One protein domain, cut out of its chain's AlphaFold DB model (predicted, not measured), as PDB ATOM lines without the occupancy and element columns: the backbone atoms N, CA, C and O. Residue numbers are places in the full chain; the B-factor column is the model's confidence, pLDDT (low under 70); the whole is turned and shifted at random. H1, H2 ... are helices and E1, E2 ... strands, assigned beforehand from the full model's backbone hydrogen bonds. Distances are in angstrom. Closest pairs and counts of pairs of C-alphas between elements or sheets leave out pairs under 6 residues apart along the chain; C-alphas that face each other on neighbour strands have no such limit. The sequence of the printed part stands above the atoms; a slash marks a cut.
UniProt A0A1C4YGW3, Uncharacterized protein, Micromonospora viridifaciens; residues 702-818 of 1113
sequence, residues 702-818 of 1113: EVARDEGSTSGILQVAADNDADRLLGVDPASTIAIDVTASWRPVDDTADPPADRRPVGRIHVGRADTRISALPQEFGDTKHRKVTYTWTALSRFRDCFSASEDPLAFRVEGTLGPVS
ATOM      1  N   GLU A 702     174.309 192.120 154.928       91.75
ATOM      2  CA  GLU A 702     175.000 193.229 155.573       91.75
ATOM      3  C   GLU A 702     176.393 192.784 156.030       91.75
ATOM      4  O   GLU A 702     176.667 191.591 156.197       91.75
ATOM      5  N   VAL A 703     177.282 193.756 156.230       93.12
ATOM      6  CA  VAL A 703     178.605 193.518 156.810       93.12
ATOM      7  C   VAL A 703     178.706 194.290 158.115       93.12
ATOM      8  O   VAL A 703     178.752 195.520 158.111       93.12
ATOM      9  N   ALA A 704     178.777 193.564 159.227       91.06
ATOM     10  CA  ALA A 704     179.047 194.142 160.537       91.06
ATOM     11  C   ALA A 704     180.563 194.314 160.731       91.06
ATOM     12  O   ALA A 704     181.336 193.393 160.455       91.06
ATOM     13  N   ARG A 705     180.995 195.493 161.193       91.81
ATOM     14  CA  ARG A 705     182.406 195.838 161.429       91.81
ATOM     15  C   ARG A 705     182.562 196.637 162.714       91.81
ATOM     16  O   ARG A 705     181.688 197.432 163.047       91.81
ATOM     17  N   ASP A 706     183.720 196.481 163.343       91.88
ATOM     18  CA  ASP A 706     184.161 197.321 164.457       91.88
ATOM     19  C   ASP A 706     185.034 198.483 163.959       91.88
ATOM     20  O   ASP A 706     185.656 198.402 162.890       91.88
ATOM     21  N   GLU A 707     185.112 199.557 164.746       91.75
ATOM     22  CA  GLU A 707     185.993 200.701 164.480       91.75
ATOM     23  C   GLU A 707     187.461 200.251 164.340       91.75
ATOM     24  O   GLU A 707     187.965 199.441 165.117       91.75
ATOM     25  N   GLY A 708     188.147 200.744 163.308       90.69
ATOM     26  CA  GLY A 708     189.540 200.421 162.984       90.69
ATOM     27  C   GLY A 708     189.786 199.032 162.377       90.69
ATOM     28  O   GLY A 708     190.917 198.741 161.988       90.69
ATOM     29  N   SER A 709     188.770 198.171 162.260       92.81
ATOM     30  CA  SER A 709     188.937 196.815 161.711       92.81
ATOM     31  C   SER A 709     189.237 196.824 160.206       92.81
ATOM     32  O   SER A 709     188.644 197.601 159.460       92.81
ATOM     33  N   THR A 710     190.097 195.920 159.721       92.62
ATOM     34  CA  THR A 710     190.335 195.670 158.276       92.62
ATOM     35  C   THR A 710     189.464 194.548 157.702       92.62
ATOM     36  O   THR A 710     189.571 194.201 156.522       92.62
ATOM     37  N   SER A 711     188.594 193.989 158.538       92.19
ATOM     38  CA  SER A 711     187.716 192.863 158.251       92.19
ATOM     39  C   SER A 711     186.288 193.153 158.698       92.19
ATOM     40  O   SER A 711     186.004 194.200 159.281       92.19
ATOM     41  N   GLY A 712     185.367 192.254 158.369       92.81
ATOM     42  CA  GLY A 712     183.974 192.321 158.786       92.81
ATOM     43  C   GLY A 712     183.315 190.952 158.787       92.81
ATOM     44  O   GLY A 712     183.851 189.990 158.239       92.81
ATOM     45  N   ILE A 713     182.141 190.869 159.401       94.25
ATOM     46  CA  ILE A 713     181.310 189.668 159.416       94.25
ATOM     47  C   ILE A 713     180.175 189.856 158.411       94.25
ATOM     48  O   ILE A 713     179.292 190.689 158.612       94.25
ATOM     49  N   LEU A 714     180.210 189.085 157.324       93.31
ATOM     50  CA  LEU A 714     179.136 189.000 156.341       93.31
ATOM     51  C   LEU A 714     177.999 188.153 156.915       93.31
ATOM     52  O   LEU A 714     178.198 186.982 157.250       93.31
ATOM     53  N   GLN A 715     176.803 188.726 157.009       91.88
ATOM     54  CA  GLN A 715     175.637 188.050 157.570       91.88
ATOM     55  C   GLN A 715     174.345 188.423 156.840       91.88
ATOM     56  O   GLN A 715     174.277 189.415 156.114       91.88
ATOM     57  N   VAL A 716     173.310 187.601 157.031       88.94
ATOM     58  CA  VAL A 716     171.945 187.932 156.598       88.94
ATOM     59  C   VAL A 716     171.489 189.184 157.344       88.94
ATOM     60  O   VAL A 716     171.606 189.208 158.574       88.94
ATOM     61  N   ALA A 717     170.976 190.173 156.608       84.38
ATOM     62  CA  ALA A 717     170.510 191.435 157.172       84.38
ATOM     63  C   ALA A 717     169.446 191.212 158.260       84.38
ATOM     64  O   ALA A 717     168.580 190.340 158.130       84.38
ATOM     65  N   ALA A 718     169.544 191.969 159.355       74.75
ATOM     66  CA  ALA A 718     168.742 191.745 160.562       74.75
ATOM     67  C   ALA A 718     167.226 191.947 160.361       74.75
ATOM     68  O   ALA A 718     166.431 191.438 161.147       74.75
ATOM     69  N   ASP A 719     166.829 192.674 159.320       70.25
ATOM     70  CA  ASP A 719     165.449 192.975 158.937       70.25
ATOM     71  C   ASP A 719     164.821 191.932 157.991       70.25
ATOM     72  O   ASP A 719     163.614 191.974 157.740       70.25
ATOM     73  N   ASN A 720     165.595 190.954 157.506       66.88
ATOM     74  CA  ASN A 720     165.131 189.940 156.556       66.88
ATOM     75  C   ASN A 720     164.694 188.627 157.236       66.88
ATOM     76  O   ASN A 720     165.241 187.550 156.984       66.88
ATOM     77  N   ASP A 721     163.686 188.702 158.106       62.84
ATOM     78  CA  ASP A 721     163.198 187.537 158.861       62.84
ATOM     79  C   ASP A 721     162.495 186.474 157.997       62.84
ATOM     80  O   ASP A 721     162.401 185.314 158.404       62.84
ATOM     81  N   ALA A 722     162.035 186.848 156.801       66.44
ATOM     82  CA  ALA A 722     161.304 185.967 155.896       66.44
ATOM     83  C   ALA A 722     162.201 184.980 155.124       66.44
ATOM     84  O   ALA A 722     161.714 183.923 154.728       66.44
ATOM     85  N   ASP A 723     163.489 185.288 154.922       77.44
ATOM     86  CA  ASP A 723     164.401 184.447 154.132       77.44
ATOM     87  C   ASP A 723     165.814 184.379 154.734       77.44
ATOM     88  O   ASP A 723     166.816 184.832 154.175       77.44
ATOM     89  N   ARG A 724     165.892 183.768 155.920       86.62
ATOM     90  CA  ARG A 724     167.150 183.526 156.649       86.62
ATOM     91  C   ARG A 724     168.078 182.516 155.958       86.62
ATOM     92  O   ARG A 724     169.243 182.399 156.346       86.62
ATOM     93  N   LEU A 725     167.567 181.781 154.967       90.19
ATOM     94  CA  LEU A 725     168.310 180.804 154.171       90.19
ATOM     95  C   LEU A 725     168.804 181.368 152.832       90.19
ATOM     96  O   LEU A 725     169.526 180.673 152.121       90.19
ATOM     97  N   LEU A 726     168.478 182.624 152.511       89.88
ATOM     98  CA  LEU A 726     168.865 183.289 151.267       89.88
ATOM     99  C   LEU A 726     168.435 182.494 150.023       89.88
ATOM    100  O   LEU A 726     169.223 182.298 149.097       89.88
ATOM    101  N   GLY A 727     167.223 181.939 150.035       89.25
ATOM    102  CA  GLY A 727     166.689 181.130 148.940       89.25
ATOM    103  C   GLY A 727     167.365 179.775 148.729       89.25
ATOM    104  O   GLY A 727     167.056 179.090 147.752       89.25
ATOM    105  N   VAL A 728     168.291 179.375 149.607       92.50
ATOM    106  CA  VAL A 728     168.957 178.071 149.559       92.50
ATOM    107  C   VAL A 728     168.036 177.006 150.137       92.50
ATOM    108  O   VAL A 728     167.532 177.134 151.248       92.50
ATOM    109  N   ASP A 729     167.860 175.912 149.399       92.69
ATOM    110  CA  ASP A 729     167.171 174.727 149.901       92.69
ATOM    111  C   ASP A 729     168.175 173.814 150.639       92.69
ATOM    112  O   ASP A 729     169.048 173.217 149.984       92.69
ATOM    113  N   PRO A 730     168.078 173.671 151.976       92.44
ATOM    114  CA  PRO A 730     168.992 172.840 152.753       92.44
ATOM    115  C   PRO A 730     168.850 171.354 152.403       92.44
ATOM    116  O   PRO A 730     169.819 170.600 152.524       92.44
ATOM    117  N   ALA A 731     167.698 170.909 151.885       91.00
ATOM    118  CA  ALA A 731     167.500 169.518 151.490       91.00
ATOM    119  C   ALA A 731     168.330 169.134 150.255       91.00
ATOM    120  O   ALA A 731     168.762 167.988 150.154       91.00
ATOM    121  N   SER A 732     168.631 170.067 149.345       94.19
ATOM    122  CA  SER A 732     169.426 169.808 148.131       94.19
ATOM    123  C   SER A 732     170.859 170.352 148.166       94.19
ATOM    124  O   SER A 732     171.695 169.899 147.379       94.19
ATOM    125  N   THR A 733     171.176 171.252 149.097       95.75
ATOM    126  CA  THR A 733     172.476 171.945 149.163       95.75
ATOM    127  C   THR A 733     173.354 171.387 150.284       95.75
ATOM    128  O   THR A 733     172.886 171.246 151.409       95.75
ATOM    129  N   ILE A 734     174.623 171.064 149.999       95.56
ATOM    130  CA  ILE A 734     175.608 170.638 151.024       95.56
ATOM    131  C   ILE A 734     176.502 171.781 151.493       95.56
ATOM    132  O   ILE A 734     176.954 171.794 152.639       95.56
ATOM    133  N   ALA A 735     176.792 172.722 150.599       96.06
ATOM    134  CA  ALA A 735     177.666 173.842 150.882       96.06
ATOM    135  C   ALA A 735     177.422 175.000 149.912       96.06
ATOM    136  O   ALA A 735     176.847 174.817 148.839       96.06
ATOM    137  N   ILE A 736     177.906 176.176 150.292       95.75
ATOM    138  CA  ILE A 736     177.873 177.401 149.501       95.75
ATOM    139  C   ILE A 736     179.295 177.951 149.426       95.75
ATOM    140  O   ILE A 736     179.905 178.208 150.465       95.75
ATOM    141  N   ASP A 737     179.806 178.161 148.214       95.56
ATOM    142  CA  ASP A 737     181.049 178.899 147.979       95.56
ATOM    143  C   ASP A 737     180.745 180.380 147.736       95.56
ATOM    144  O   ASP A 737     179.948 180.725 146.860       95.56
ATOM    145  N   VAL A 738     181.388 181.264 148.503       95.25
ATOM    146  CA  VAL A 738     181.153 182.713 148.455       95.25
ATOM    147  C   VAL A 738     182.362 183.420 147.851       95.25
ATOM    148  O   VAL A 738     183.490 183.284 148.331       95.25
ATOM    149  N   THR A 739     182.128 184.207 146.803       94.38
ATOM    150  CA  THR A 739     183.140 185.062 146.164       94.38
ATOM    151  C   THR A 739     182.700 186.517 146.219       94.38
ATOM    152  O   THR A 739     181.570 186.827 145.860       94.38
ATOM    153  N   ALA A 740     183.588 187.411 146.633       93.81
ATOM    154  CA  ALA A 740     183.365 188.850 146.655       93.81
ATOM    155  C   ALA A 740     184.007 189.509 145.431       93.81
ATOM    156  O   ALA A 740     185.091 189.111 145.003       93.81
ATOM    157  N   SER A 741     183.354 190.532 144.889       92.19
ATOM    158  CA  SER A 741     183.869 191.361 143.801       92.19
ATOM    159  C   SER A 741     183.580 192.830 144.088       92.19
ATOM    160  O   SER A 741     182.436 193.195 144.354       92.19
ATOM    161  N   TRP A 742     184.592 193.687 144.010       90.25
ATOM    162  CA  TRP A 742     184.439 195.141 144.130       90.25
ATOM    163  C   TRP A 742     185.510 195.854 143.309       90.25
ATOM    164  O   TRP A 742     186.539 195.273 142.976       90.25
ATOM    165  N   ARG A 743     185.290 197.125 142.975       85.56
ATOM    166  CA  ARG A 743     186.328 197.960 142.362       85.56
ATOM    167  C   ARG A 743     187.057 198.736 143.461       85.56
ATOM    168  O   ARG A 743     186.375 199.376 144.262       85.56
ATOM    169  N   PRO A 744     188.396 198.651 143.561       77.88
ATOM    170  CA  PRO A 744     189.158 199.533 144.437       77.88
ATOM    171  C   PRO A 744     188.919 200.994 144.045       77.88
ATOM    172  O   PRO A 744     188.814 201.296 142.859       77.88
ATOM    173  N   VAL A 745     188.815 201.887 145.028       73.38
ATOM    174  CA  VAL A 745     188.762 203.333 144.777       73.38
ATOM    175  C   VAL A 745     190.083 203.946 145.216       73.38
ATOM    176  O   VAL A 745     190.362 204.063 146.414       73.38
ATOM    177  N   ASP A 746     190.868 204.308 144.205       67.75
ATOM    178  CA  ASP A 746     192.194 204.921 144.266       67.75
ATOM    179  C   ASP A 746     192.236 206.057 143.214       67.75
ATOM    180  O   ASP A 746     191.430 206.041 142.285       67.75
ATOM    181  N   ASP A 747     193.169 207.017 143.290       63.81
ATOM    182  CA  ASP A 747     193.237 208.147 142.322       63.81
ATOM    183  C   ASP A 747     193.779 207.749 140.926       63.81
ATOM    184  O   ASP A 747     194.229 208.576 140.132       63.81
ATOM    185  N   THR A 748     193.819 206.452 140.618       57.38
ATOM    186  CA  THR A 748     194.199 205.947 139.296       57.38
ATOM    187  C   THR A 748     192.971 205.852 138.400       57.38
ATOM    188  O   THR A 748     191.930 205.360 138.830       57.38
ATOM    189  N   ALA A 749     193.098 206.237 137.129       56.97
ATOM    190  CA  ALA A 749     192.012 206.093 136.163       56.97
ATOM    191  C   ALA A 749     191.642 204.606 135.935       56.97
ATOM    192  O   ALA A 749     192.437 203.851 135.380       56.97
ATOM    193  N   ASP A 750     190.428 204.231 136.357       63.47
ATOM    194  CA  ASP A 750     189.713 202.956 136.128       63.47
ATOM    195  C   ASP A 750     190.461 201.662 136.538       63.47
ATOM    196  O   ASP A 750     190.881 200.872 135.684       63.47
ATOM    197  N   PRO A 751     190.624 201.392 137.850       68.19
ATOM    198  CA  PRO A 751     191.197 200.134 138.313       68.19
ATOM    199  C   PRO A 751     190.262 198.939 138.016       68.19
ATOM    200  O   PRO A 751     189.032 199.047 138.135       68.19
ATOM    201  N   PRO A 752     190.818 197.762 137.657       74.50
ATOM    202  CA  PRO A 752     190.024 196.558 137.445       74.50
ATOM    203  C   PRO A 752     189.341 196.113 138.746       74.50
ATOM    204  O   PRO A 752     189.845 196.343 139.844       74.50
ATOM    205  N   ALA A 753     188.196 195.438 138.620       78.50
ATOM    206  CA  ALA A 753     187.519 194.855 139.774       78.50
ATOM    207  C   ALA A 753     188.395 193.771 140.423       78.50
ATOM    208  O   ALA A 753     188.846 192.842 139.750       78.50
ATOM    209  N   ASP A 754     188.602 193.885 141.731       79.69
ATOM    210  CA  ASP A 754     189.214 192.849 142.550       79.69
ATOM    211  C   ASP A 754     188.159 191.778 142.847       79.69
ATOM    212  O   ASP A 754     187.019 192.090 143.209       79.69
ATOM    213  N   ARG A 755     188.529 190.509 142.667       87.69
ATOM    214  CA  ARG A 755     187.662 189.355 142.899       87.69
ATOM    215  C   ARG A 755     188.373 188.386 143.827       87.69
ATOM    216  O   ARG A 755     189.392 187.805 143.456       87.69
ATOM    217  N   ARG A 756     187.812 188.171 145.017       88.81
ATOM    218  CA  ARG A 756     188.426 187.346 146.066       88.81
ATOM    219  C   ARG A 756     187.470 186.276 146.596       88.81
ATOM    220  O   ARG A 756     186.296 186.578 146.823       88.81
ATOM    221  N   PRO A 757     187.941 185.037 146.825       92.12
ATOM    222  CA  PRO A 757     187.165 184.052 147.568       92.12
ATOM    223  C   PRO A 757     187.025 184.511 149.026       92.12
ATOM    224  O   PRO A 757     188.001 184.957 149.627       92.12
ATOM    225  N   VAL A 758     185.820 184.403 149.585       92.69
ATOM    226  CA  VAL A 758     185.553 184.740 150.993       92.69
ATOM    227  C   VAL A 758     185.636 183.480 151.849       92.69
ATOM    228  O   VAL A 758     186.359 183.441 152.838       92.69
ATOM    229  N   GLY A 759     184.936 182.419 151.442       93.00
ATOM    230  CA  GLY A 759     184.927 181.155 152.170       93.00
ATOM    231  C   GLY A 759     183.814 180.212 151.725       93.00
ATOM    232  O   GLY A 759     183.070 180.501 150.786       93.00
ATOM    233  N   ARG A 760     183.718 179.075 152.424       94.88
ATOM    234  CA  ARG A 760     182.697 178.043 152.216       94.88
ATOM    235  C   ARG A 760     181.843 177.882 153.465       94.88
ATOM    236  O   ARG A 760     182.377 177.684 154.554       94.88
ATOM    237  N   ILE A 761     180.529 177.875 153.284       94.50
ATOM    238  CA  ILE A 761     179.546 177.612 154.340       94.50
ATOM    239  C   ILE A 761     178.995 176.204 154.123       94.50
ATOM    240  O   ILE A 761     178.533 175.902 153.028       94.50
ATOM    241  N   HIS A 762     179.056 175.334 155.134       95.94
ATOM    242  CA  HIS A 762     178.391 174.026 155.084       95.94
ATOM    243  C   HIS A 762     176.927 174.177 155.495       95.94
ATOM    244  O   HIS A 762     176.636 174.940 156.411       95.94
ATOM    245  N   VAL A 763     176.035 173.448 154.824       93.25
ATOM    246  CA  VAL A 763     174.584 173.510 155.045       93.25
ATOM    247  C   VAL A 763     174.085 172.147 155.531       93.25
ATOM    248  O   VAL A 763     174.090 171.149 154.800       93.25
ATOM    249  N   GLY A 764     173.675 172.095 156.794       90.88
ATOM    250  CA  GLY A 764     172.951 170.979 157.388       90.88
ATOM    251  C   GLY A 764     171.510 170.911 156.877       90.88
ATOM    252  O   GLY A 764     170.905 171.926 156.549       90.88
ATOM    253  N   ARG A 765     170.926 169.704 156.819       87.75
ATOM    254  CA  ARG A 765     169.522 169.522 156.387       87.75
ATOM    255  C   ARG A 765     168.520 170.233 157.312       87.75
ATOM    256  O   ARG A 765     167.498 170.701 156.833       87.75
ATOM    257  N   ALA A 766     168.852 170.337 158.600       86.31
ATOM    258  CA  ALA A 766     168.035 170.982 159.629       86.31
ATOM    259  C   ALA A 766     168.380 172.470 159.851       86.31
ATOM    260  O   ALA A 766     167.863 173.086 160.786       86.31
ATOM    261  N   ASP A 767     169.276 173.047 159.043       88.25
ATOM    262  CA  ASP A 767     169.649 174.450 159.192       88.25
ATOM    263  C   ASP A 767     168.468 175.350 158.821       88.25
ATOM    264  O   ASP A 767     167.849 175.205 157.769       88.25
ATOM    265  N   THR A 768     168.180 176.320 159.684       88.94
ATOM    266  CA  THR A 768     167.108 177.310 159.479       88.94
ATOM    267  C   THR A 768     167.645 178.704 159.148       88.94
ATOM    268  O   THR A 768     166.871 179.636 158.926       88.94
ATOM    269  N   ARG A 769     168.974 178.873 159.129       89.81
ATOM    270  CA  ARG A 769     169.661 180.133 158.827       89.81
ATOM    271  C   ARG A 769     171.059 179.871 158.272       89.81
ATOM    272  O   ARG A 769     171.761 178.991 158.764       89.81
ATOM    273  N   ILE A 770     171.491 180.686 157.312       90.50
ATOM    274  CA  ILE A 770     172.883 180.689 156.849       90.50
ATOM    275  C   ILE A 770     173.810 181.274 157.923       90.50
ATOM    276  O   ILE A 770     173.574 182.360 158.455       90.50
ATOM    277  N   SER A 771     174.897 180.555 158.210       89.88
ATOM    278  CA  SER A 771     175.930 180.996 159.151       89.88
ATOM    279  C   SER A 771     176.669 182.239 158.652       89.88
ATOM    280  O   SER A 771     176.981 182.353 157.467       89.88
ATOM    281  N   ALA A 772     176.987 183.153 159.569       91.62
ATOM    282  CA  ALA A 772     177.792 184.329 159.260       91.62
ATOM    283  C   ALA A 772     179.230 183.938 158.875       91.62
ATOM    284  O   ALA A 772     179.763 182.938 159.364       91.62
ATOM    285  N   LEU A 773     179.863 184.733 158.012       93.06
ATOM    286  CA  LEU A 773     181.177 184.437 157.443       93.06
ATOM    287  C   LEU A 773     182.127 185.633 157.626       93.06
ATOM    288  O   LEU A 773     181.774 186.744 157.231       93.06
ATOM    289  N   PRO A 774     183.329 185.449 158.199       92.81
ATOM    290  CA  PRO A 774     184.316 186.517 158.265       92.81
ATOM    291  C   PRO A 774     184.878 186.825 156.876       92.81
ATOM    292  O   PRO A 774     185.109 185.929 156.063       92.81
ATOM    293  N   GLN A 775     185.139 188.102 156.625       92.00
ATOM    294  CA  GLN A 775     185.700 188.596 155.380       92.00
ATOM    295  C   GLN A 775     186.795 189.619 155.643       92.00
ATOM    296  O   GLN A 775     186.590 190.610 156.338       92.00
ATOM    297  N   GLU A 776     187.945 189.402 155.015       91.00
ATOM    298  CA  GLU A 776     189.082 190.317 155.041       91.00
ATOM    299  C   GLU A 776     189.054 191.260 153.834       91.00
ATOM    300  O   GLU A 776     189.004 190.815 152.682       91.00
ATOM    301  N   PHE A 777     189.127 192.570 154.088       89.19
ATOM    302  CA  PHE A 777     189.194 193.602 153.045       89.19
ATOM    303  C   PHE A 777     190.619 194.128 152.840       89.19
ATOM    304  O   PHE A 777     190.952 194.565 151.739       89.19
ATOM    305  N   GLY A 778     191.462 194.045 153.876       88.50
ATOM    306  CA  GLY A 778     192.857 194.503 153.869       88.50
ATOM    307  C   GLY A 778     193.048 195.986 154.201       88.50
ATOM    308  O   GLY A 778     194.184 196.431 154.327       88.50
ATOM    309  N   ASP A 779     191.960 196.740 154.376       89.81
ATOM    310  CA  ASP A 779     191.974 198.157 154.737       89.81
ATOM    311  C   ASP A 779     190.640 198.578 155.411       89.81
ATOM    312  O   ASP A 779     189.717 197.773 155.591       89.81
ATOM    313  N   THR A 780     190.542 199.849 155.807       93.00
ATOM    314  CA  THR A 780     189.390 200.426 156.522       93.00
ATOM    315  C   THR A 780     188.407 201.183 155.622       93.00
ATOM    316  O   THR A 780     187.454 201.755 156.138       93.00
ATOM    317  N   LYS A 781     188.615 201.215 154.299       92.44
ATOM    318  CA  LYS A 781     187.846 202.022 153.337       92.44
ATOM    319  C   LYS A 781     186.421 201.497 153.130       92.44
ATOM    320  O   LYS A 781     186.197 200.283 153.054       92.44
ATOM    321  N   HIS A 782     185.497 202.427 152.907       92.25
ATOM    322  CA  HIS A 782     184.176 202.180 152.346       92.25
ATOM    323  C   HIS A 782     184.271 201.606 150.927       92.25
ATOM    324  O   HIS A 782     185.109 202.018 150.117       92.25
ATOM    325  N   ARG A 783     183.395 200.649 150.617       90.81
ATOM    326  CA  ARG A 783     183.239 200.076 149.274       90.81
ATOM    327  C   ARG A 783     181.866 199.439 149.104       90.81
ATOM    328  O   ARG A 783     181.241 199.006 150.072       90.81
ATOM    329  N   LYS A 784     181.454 199.277 147.850       91.62
ATOM    330  CA  LYS A 784     180.301 198.454 147.468       91.62
ATOM    331  C   LYS A 784     180.785 197.107 146.953       91.62
ATOM    332  O   LYS A 784     181.534 197.052 145.978       91.62
ATOM    333  N   VAL A 785     180.366 196.028 147.610       92.56
ATOM    334  CA  VAL A 785     180.775 194.659 147.264       92.56
ATOM    335  C   VAL A 785     179.604 193.896 146.666       92.56
ATOM    336  O   VAL A 785     178.511 193.865 147.227       92.56
ATOM    337  N   THR A 786     179.841 193.242 145.537       93.69
ATOM    338  CA  THR A 786     178.926 192.264 144.949       93.69
ATOM    339  C   THR A 786     179.397 190.864 145.330       93.69
ATOM    340  O   THR A 786     180.554 190.518 145.090       93.69
ATOM    341  N   TYR A 787     178.515 190.051 145.909       93.75
ATOM    342  CA  TYR A 787     178.823 188.670 146.277       93.75
ATOM    343  C   TYR A 787     178.194 187.691 145.292       93.75
ATOM    344  O   TYR A 787     176.995 187.741 145.034       93.75
ATOM    345  N   THR A 788     178.985 186.749 144.791       94.56
ATOM    346  CA  THR A 788     178.495 185.573 144.069       94.56
ATOM    347  C   THR A 788     178.462 184.392 145.028       94.56
ATOM    348  O   THR A 788     179.500 183.969 145.540       94.56
ATOM    349  N   TRP A 789     177.265 183.870 145.264       94.69
ATOM    350  CA  TRP A 789     176.991 182.722 146.116       94.69
ATOM    351  C   TRP A 789     176.734 181.509 145.234       94.69
ATOM    352  O   TRP A 789     175.810 181.504 144.427       94.69
ATOM    353  N   THR A 790     177.565 180.485 145.374       96.12
ATOM    354  CA  THR A 790     177.505 179.269 144.563       96.12
ATOM    355  C   THR A 790     177.044 178.116 145.443       96.12
ATOM    356  O   THR A 790     177.847 177.534 146.171       96.12
ATOM    357  N   ALA A 791     175.751 177.795 145.407       96.19
ATOM    358  CA  ALA A 791     175.199 176.634 146.100       96.19
ATOM    359  C   ALA A 791     175.644 175.345 145.397       96.19
ATOM    360  O   ALA A 791     175.578 175.258 144.172       96.19
ATOM    361  N   LEU A 792     176.080 174.345 146.162       96.38
ATOM    362  CA  LEU A 792     176.593 173.065 145.670       96.38
ATOM    363  C   LEU A 792     175.639 171.920 146.025       96.38
ATOM    364  O   LEU A 792     175.210 171.800 147.177       96.38
ATOM    365  N   SER A 793     175.348 171.047 145.057       95.19
ATOM    366  CA  SER A 793     174.481 169.881 145.271       95.19
ATOM    367  C   SER A 793     175.098 168.907 146.265       95.19
ATOM    368  O   SER A 793     176.272 168.539 146.165       95.19
ATOM    369  N   ARG A 794     174.273 168.414 147.192       94.50
ATOM    370  CA  ARG A 794     174.666 167.354 148.127       94.50
ATOM    371  C   ARG A 794     174.820 165.977 147.493       94.50
ATOM    372  O   ARG A 794     175.351 165.083 148.135       94.50
ATOM    373  N   PHE A 795     174.346 165.806 146.265       93.44
ATOM    374  CA  PHE A 795     174.225 164.501 145.626       93.44
ATOM    375  C   PHE A 795     175.312 164.239 144.588       93.44
ATOM    376  O   PHE A 795     175.125 163.385 143.729       93.44
ATOM    377  N   ARG A 796     176.446 164.956 144.615       92.62
ATOM    378  CA  ARG A 796     177.519 164.774 143.619       92.62
ATOM    379  C   ARG A 796     178.017 163.322 143.532       92.62
ATOM    380  O   ARG A 796     178.396 162.886 142.450       92.62
ATOM    381  N   ASP A 797     177.977 162.578 144.636       91.50
ATOM    382  CA  ASP A 797     178.323 161.150 144.731       91.50
ATOM    383  C   ASP A 797     177.340 160.215 143.998       91.50
ATOM    384  O   ASP A 797     177.693 159.091 143.640       91.50
ATOM    385  N   CYS A 798     176.116 160.681 143.752       90.00
ATOM    386  CA  CYS A 798     175.050 159.931 143.092       90.00
ATOM    387  C   CYS A 798     175.069 160.058 141.560       90.00
ATOM    388  O   CYS A 798     174.231 159.449 140.901       90.00
ATOM    389  N   PHE A 799     176.005 160.818 140.983       90.56
ATOM    390  CA  PHE A 799     176.126 161.053 139.538       90.56
ATOM    391  C   PHE A 799     177.522 160.682 139.021       90.56
ATOM    392  O   PHE A 799     178.438 160.427 139.805       90.56
ATOM    393  N   SER A 800     177.704 160.611 137.697       88.06
ATOM    394  CA  SER A 800     178.987 160.174 137.135       88.06
ATOM    395  C   SER A 800     180.090 161.196 137.416       88.06
ATOM    396  O   SER A 800     179.916 162.402 137.226       88.06
ATOM    397  N   ALA A 801     181.277 160.709 137.790       87.50
ATOM    398  CA  ALA A 801     182.460 161.548 137.963       87.50
ATOM    399  C   ALA A 801     182.890 162.254 136.660       87.50
ATOM    400  O   ALA A 801     183.551 163.287 136.726       87.50
ATOM    401  N   SER A 802     182.498 161.723 135.493       88.06
ATOM    402  CA  SER A 802     182.772 162.319 134.179       88.06
ATOM    403  C   SER A 802     181.862 163.497 133.824       88.06
ATOM    404  O   SER A 802     182.144 164.197 132.857       88.06
ATOM    405  N   GLU A 803     180.752 163.693 134.544       89.50
ATOM    406  CA  GLU A 803     179.869 164.841 134.319       89.50
ATOM    407  C   GLU A 803     180.529 166.144 134.766       89.50
ATOM    408  O   GLU A 803     181.276 166.166 135.752       89.50
ATOM    409  N   ASP A 804     180.196 167.225 134.058       90.81
ATOM    410  CA  ASP A 804     180.696 168.568 134.326       90.81
ATOM    411  C   ASP A 804     180.336 169.014 135.761       90.81
ATOM    412  O   ASP A 804     179.149 169.112 136.091       90.81
ATOM    413  N   PRO A 805     181.327 169.320 136.627       89.12
ATOM    414  CA  PRO A 805     181.082 169.856 137.963       89.12
ATOM    415  C   PRO A 805     180.213 171.120 137.975       89.12
ATOM    416  O   PRO A 805     179.546 171.383 138.978       89.12
ATOM    417  N   LEU A 806     180.182 171.888 136.878       90.19
ATOM    418  CA  LEU A 806     179.352 173.089 136.771       90.19
ATOM    419  C   LEU A 806     177.846 172.782 136.738       90.19
ATOM    420  O   LEU A 806     177.049 173.634 137.112       90.19
ATOM    421  N   ALA A 807     177.435 171.564 136.375       90.19
ATOM    422  CA  ALA A 807     176.024 171.164 136.392       90.19
ATOM    423  C   ALA A 807     175.463 170.942 137.816       90.19
ATOM    424  O   ALA A 807     174.245 170.855 138.003       90.19
ATOM    425  N   PHE A 808     176.347 170.853 138.819       93.88
ATOM    426  CA  PHE A 808     176.024 170.553 140.220       93.88
ATOM    427  C   PHE A 808     175.958 171.791 141.109       93.88
ATOM    428  O   PHE A 808     175.926 171.669 142.337       93.88
ATOM    429  N   ARG A 809     175.960 172.980 140.508       94.88
ATOM    430  CA  ARG A 809     175.936 174.240 141.239       94.88
ATOM    431  C   ARG A 809     174.891 175.199 140.691       94.88
ATOM    432  O   ARG A 809     174.588 175.175 139.501       94.88
ATOM    433  N   VAL A 810     174.363 176.042 141.569       95.12
ATOM    434  CA  VAL A 810     173.516 177.186 141.210       95.12
ATOM    435  C   VAL A 810     174.167 178.437 141.762       95.12
ATOM    436  O   VAL A 810     174.524 178.495 142.938       95.12
ATOM    437  N   GLU A 811     174.337 179.428 140.897       94.81
ATOM    438  CA  GLU A 811     174.942 180.705 141.248       94.81
ATOM    439  C   GLU A 811     173.853 181.763 141.429       94.81
ATOM    440  O   GLU A 811     172.966 181.916 140.591       94.81
ATOM    441  N   GLY A 812     173.942 182.504 142.528       93.69
ATOM    442  CA  GLY A 812     173.143 183.687 142.807       93.69
ATOM    443  C   GLY A 812     174.049 184.882 143.064       93.69
ATOM    444  O   GLY A 812     175.090 184.757 143.710       93.69
ATOM    445  N   THR A 813     173.679 186.050 142.543       92.88
ATOM    446  CA  THR A 813     174.420 187.295 142.787       92.88
ATOM    447  C   THR A 813     173.650 188.152 143.781       92.88
ATOM    448  O   THR A 813     172.507 188.519 143.518       92.88
ATOM    449  N   LEU A 814     174.272 188.461 144.919       89.50
ATOM    450  CA  LEU A 814     173.701 189.256 146.000       89.50
ATOM    451  C   LEU A 814     174.473 190.580 146.121       89.50
ATOM    452  O   LEU A 814     175.704 190.588 146.227       89.50
ATOM    453  N   GLY A 815     173.754 191.705 146.107       78.25
ATOM    454  CA  GLY A 815     174.319 193.052 146.253       78.25
ATOM    455  C   GLY A 815     174.006 194.008 145.089       78.25
ATOM    456  O   GLY A 815     173.271 193.641 144.172       78.25
ATOM    457  N   PRO A 816     174.561 195.239 145.109       87.12
ATOM    458  CA  PRO A 816     175.726 195.660 145.897       87.12
ATOM    459  C   PRO A 816     175.440 195.856 147.393       87.12
ATOM    460  O   PRO A 816     174.478 196.519 147.768       87.12
ATOM    461  N   VAL A 817     176.309 195.307 148.244       91.69
ATOM    462  CA  VAL A 817     176.296 195.482 149.705       91.69
ATOM    463  C   VAL A 817     177.215 196.646 150.071       91.69
ATOM    464  O   VAL A 817     178.386 196.647 149.679       91.69
ATOM    465  N   SER A 818     176.690 197.628 150.806       91.50
ATOM    466  CA  SER A 818     177.485 198.739 151.342       91.50
ATOM    467  C   SER A 818     178.328 198.241 152.516       91.50
ATOM    468  O   SER A 818     177.788 197.744 153.503       91.50
TER     469      SER A 818
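This is residues 702 to 818 of the 1113 residues of an uncharacterized protein of Micromonospora viridifaciens (UniProt A0A1C4YGW3). Two antiparallel sheets lie partly face to face as a loose, crossed sandwich: a small one of E1, E2 and E5 covers part of one face of a long, twisted one of E4, E3, E6 and E7. At the two sides of the sandwich the edge strands come near each other, E5 by E4 and E1 by E7, while the short helix H1 only grazes one end of the long sheet. The longest axis runs from the loop around Asp 747, between E3 and E4, to the loop around Cys 798, between E6 and H1. The printed part has 117 residues, with named elements in the order E1 E2 E3 E4 E5 E6 H1 E7; it is mostly strand, with 57 residues, under half, in named elements. It is only just compact, close to loose, with a radius of gyration of the C-alphas of 16.1 A and spans of 51 by 34 by 19 A.

E1, residues 702 to 704, and E2, residues 711 to 716, form an antiparallel hairpin, with N 704 and O 713 3.0 A apart, within hydrogen-bond range. E5, residues 773 to 776, is the other antiparallel neighbour of E2, with N 714 and O 773 at 2.8 A. E3, residues 733 to 742, and E4, residues 754 to 762, form a second antiparallel hairpin, with N 738 and O 759 at 2.9 A. E6, residues 783 to 793, is antiparallel to E3, with N 739 and O 788 at 2.9 A. E7, residues 809 to 818, is antiparallel to E6, with N 789 and O 812 at 2.8 A. The sheets E4 E3 E6 E7 and E1 E2 E5 make a sandwich, two sheets face to face, their facing parts 9.0 A centre to centre and their strands at 49 degrees. The closest C-alphas of E4 and E5 are those of Val 758 and Gln 775, 5.8 A apart; those of E1 and E7 are Glu 702 and Val 817, 6.4 A apart. E2 and E6 are apart. H1, residues 805 to 808, only grazes the long sheet and is too short for any O i to N i+4 pair; its one O i to N i+3 pair is within range.

E1, residues 702 to 704, begins at C-alpha 702, (175.000, 193.229, 155.573). E2, residues 711 to 716, measures 16.6 A, E3, residues 733 to 742, 26.6 A, and E4, residues 754 to 762, 25.1 A. E5, residues 773 to 776, measures 10.1 A. E6, residues 783 to 793, is the longest strand at 31.7 A, from C-alpha 783 at (183.239, 200.076, 149.274). H1 holds residues 805 to 808, and E7, residues 809 to 818, measures 26.5 A and ends at C-alpha 818, (177.485, 198.739, 151.342).

The two C-alphas farthest apart are those of Asp 747 and Cys 798, at 51.5 A. The printed part has no cut. The links E2 to E3, E3 to E4 and E6 to H1 are long. The mean pLDDT of the printed part is 88.5, and residues 720 to 722 and 746 to 751 are under 70.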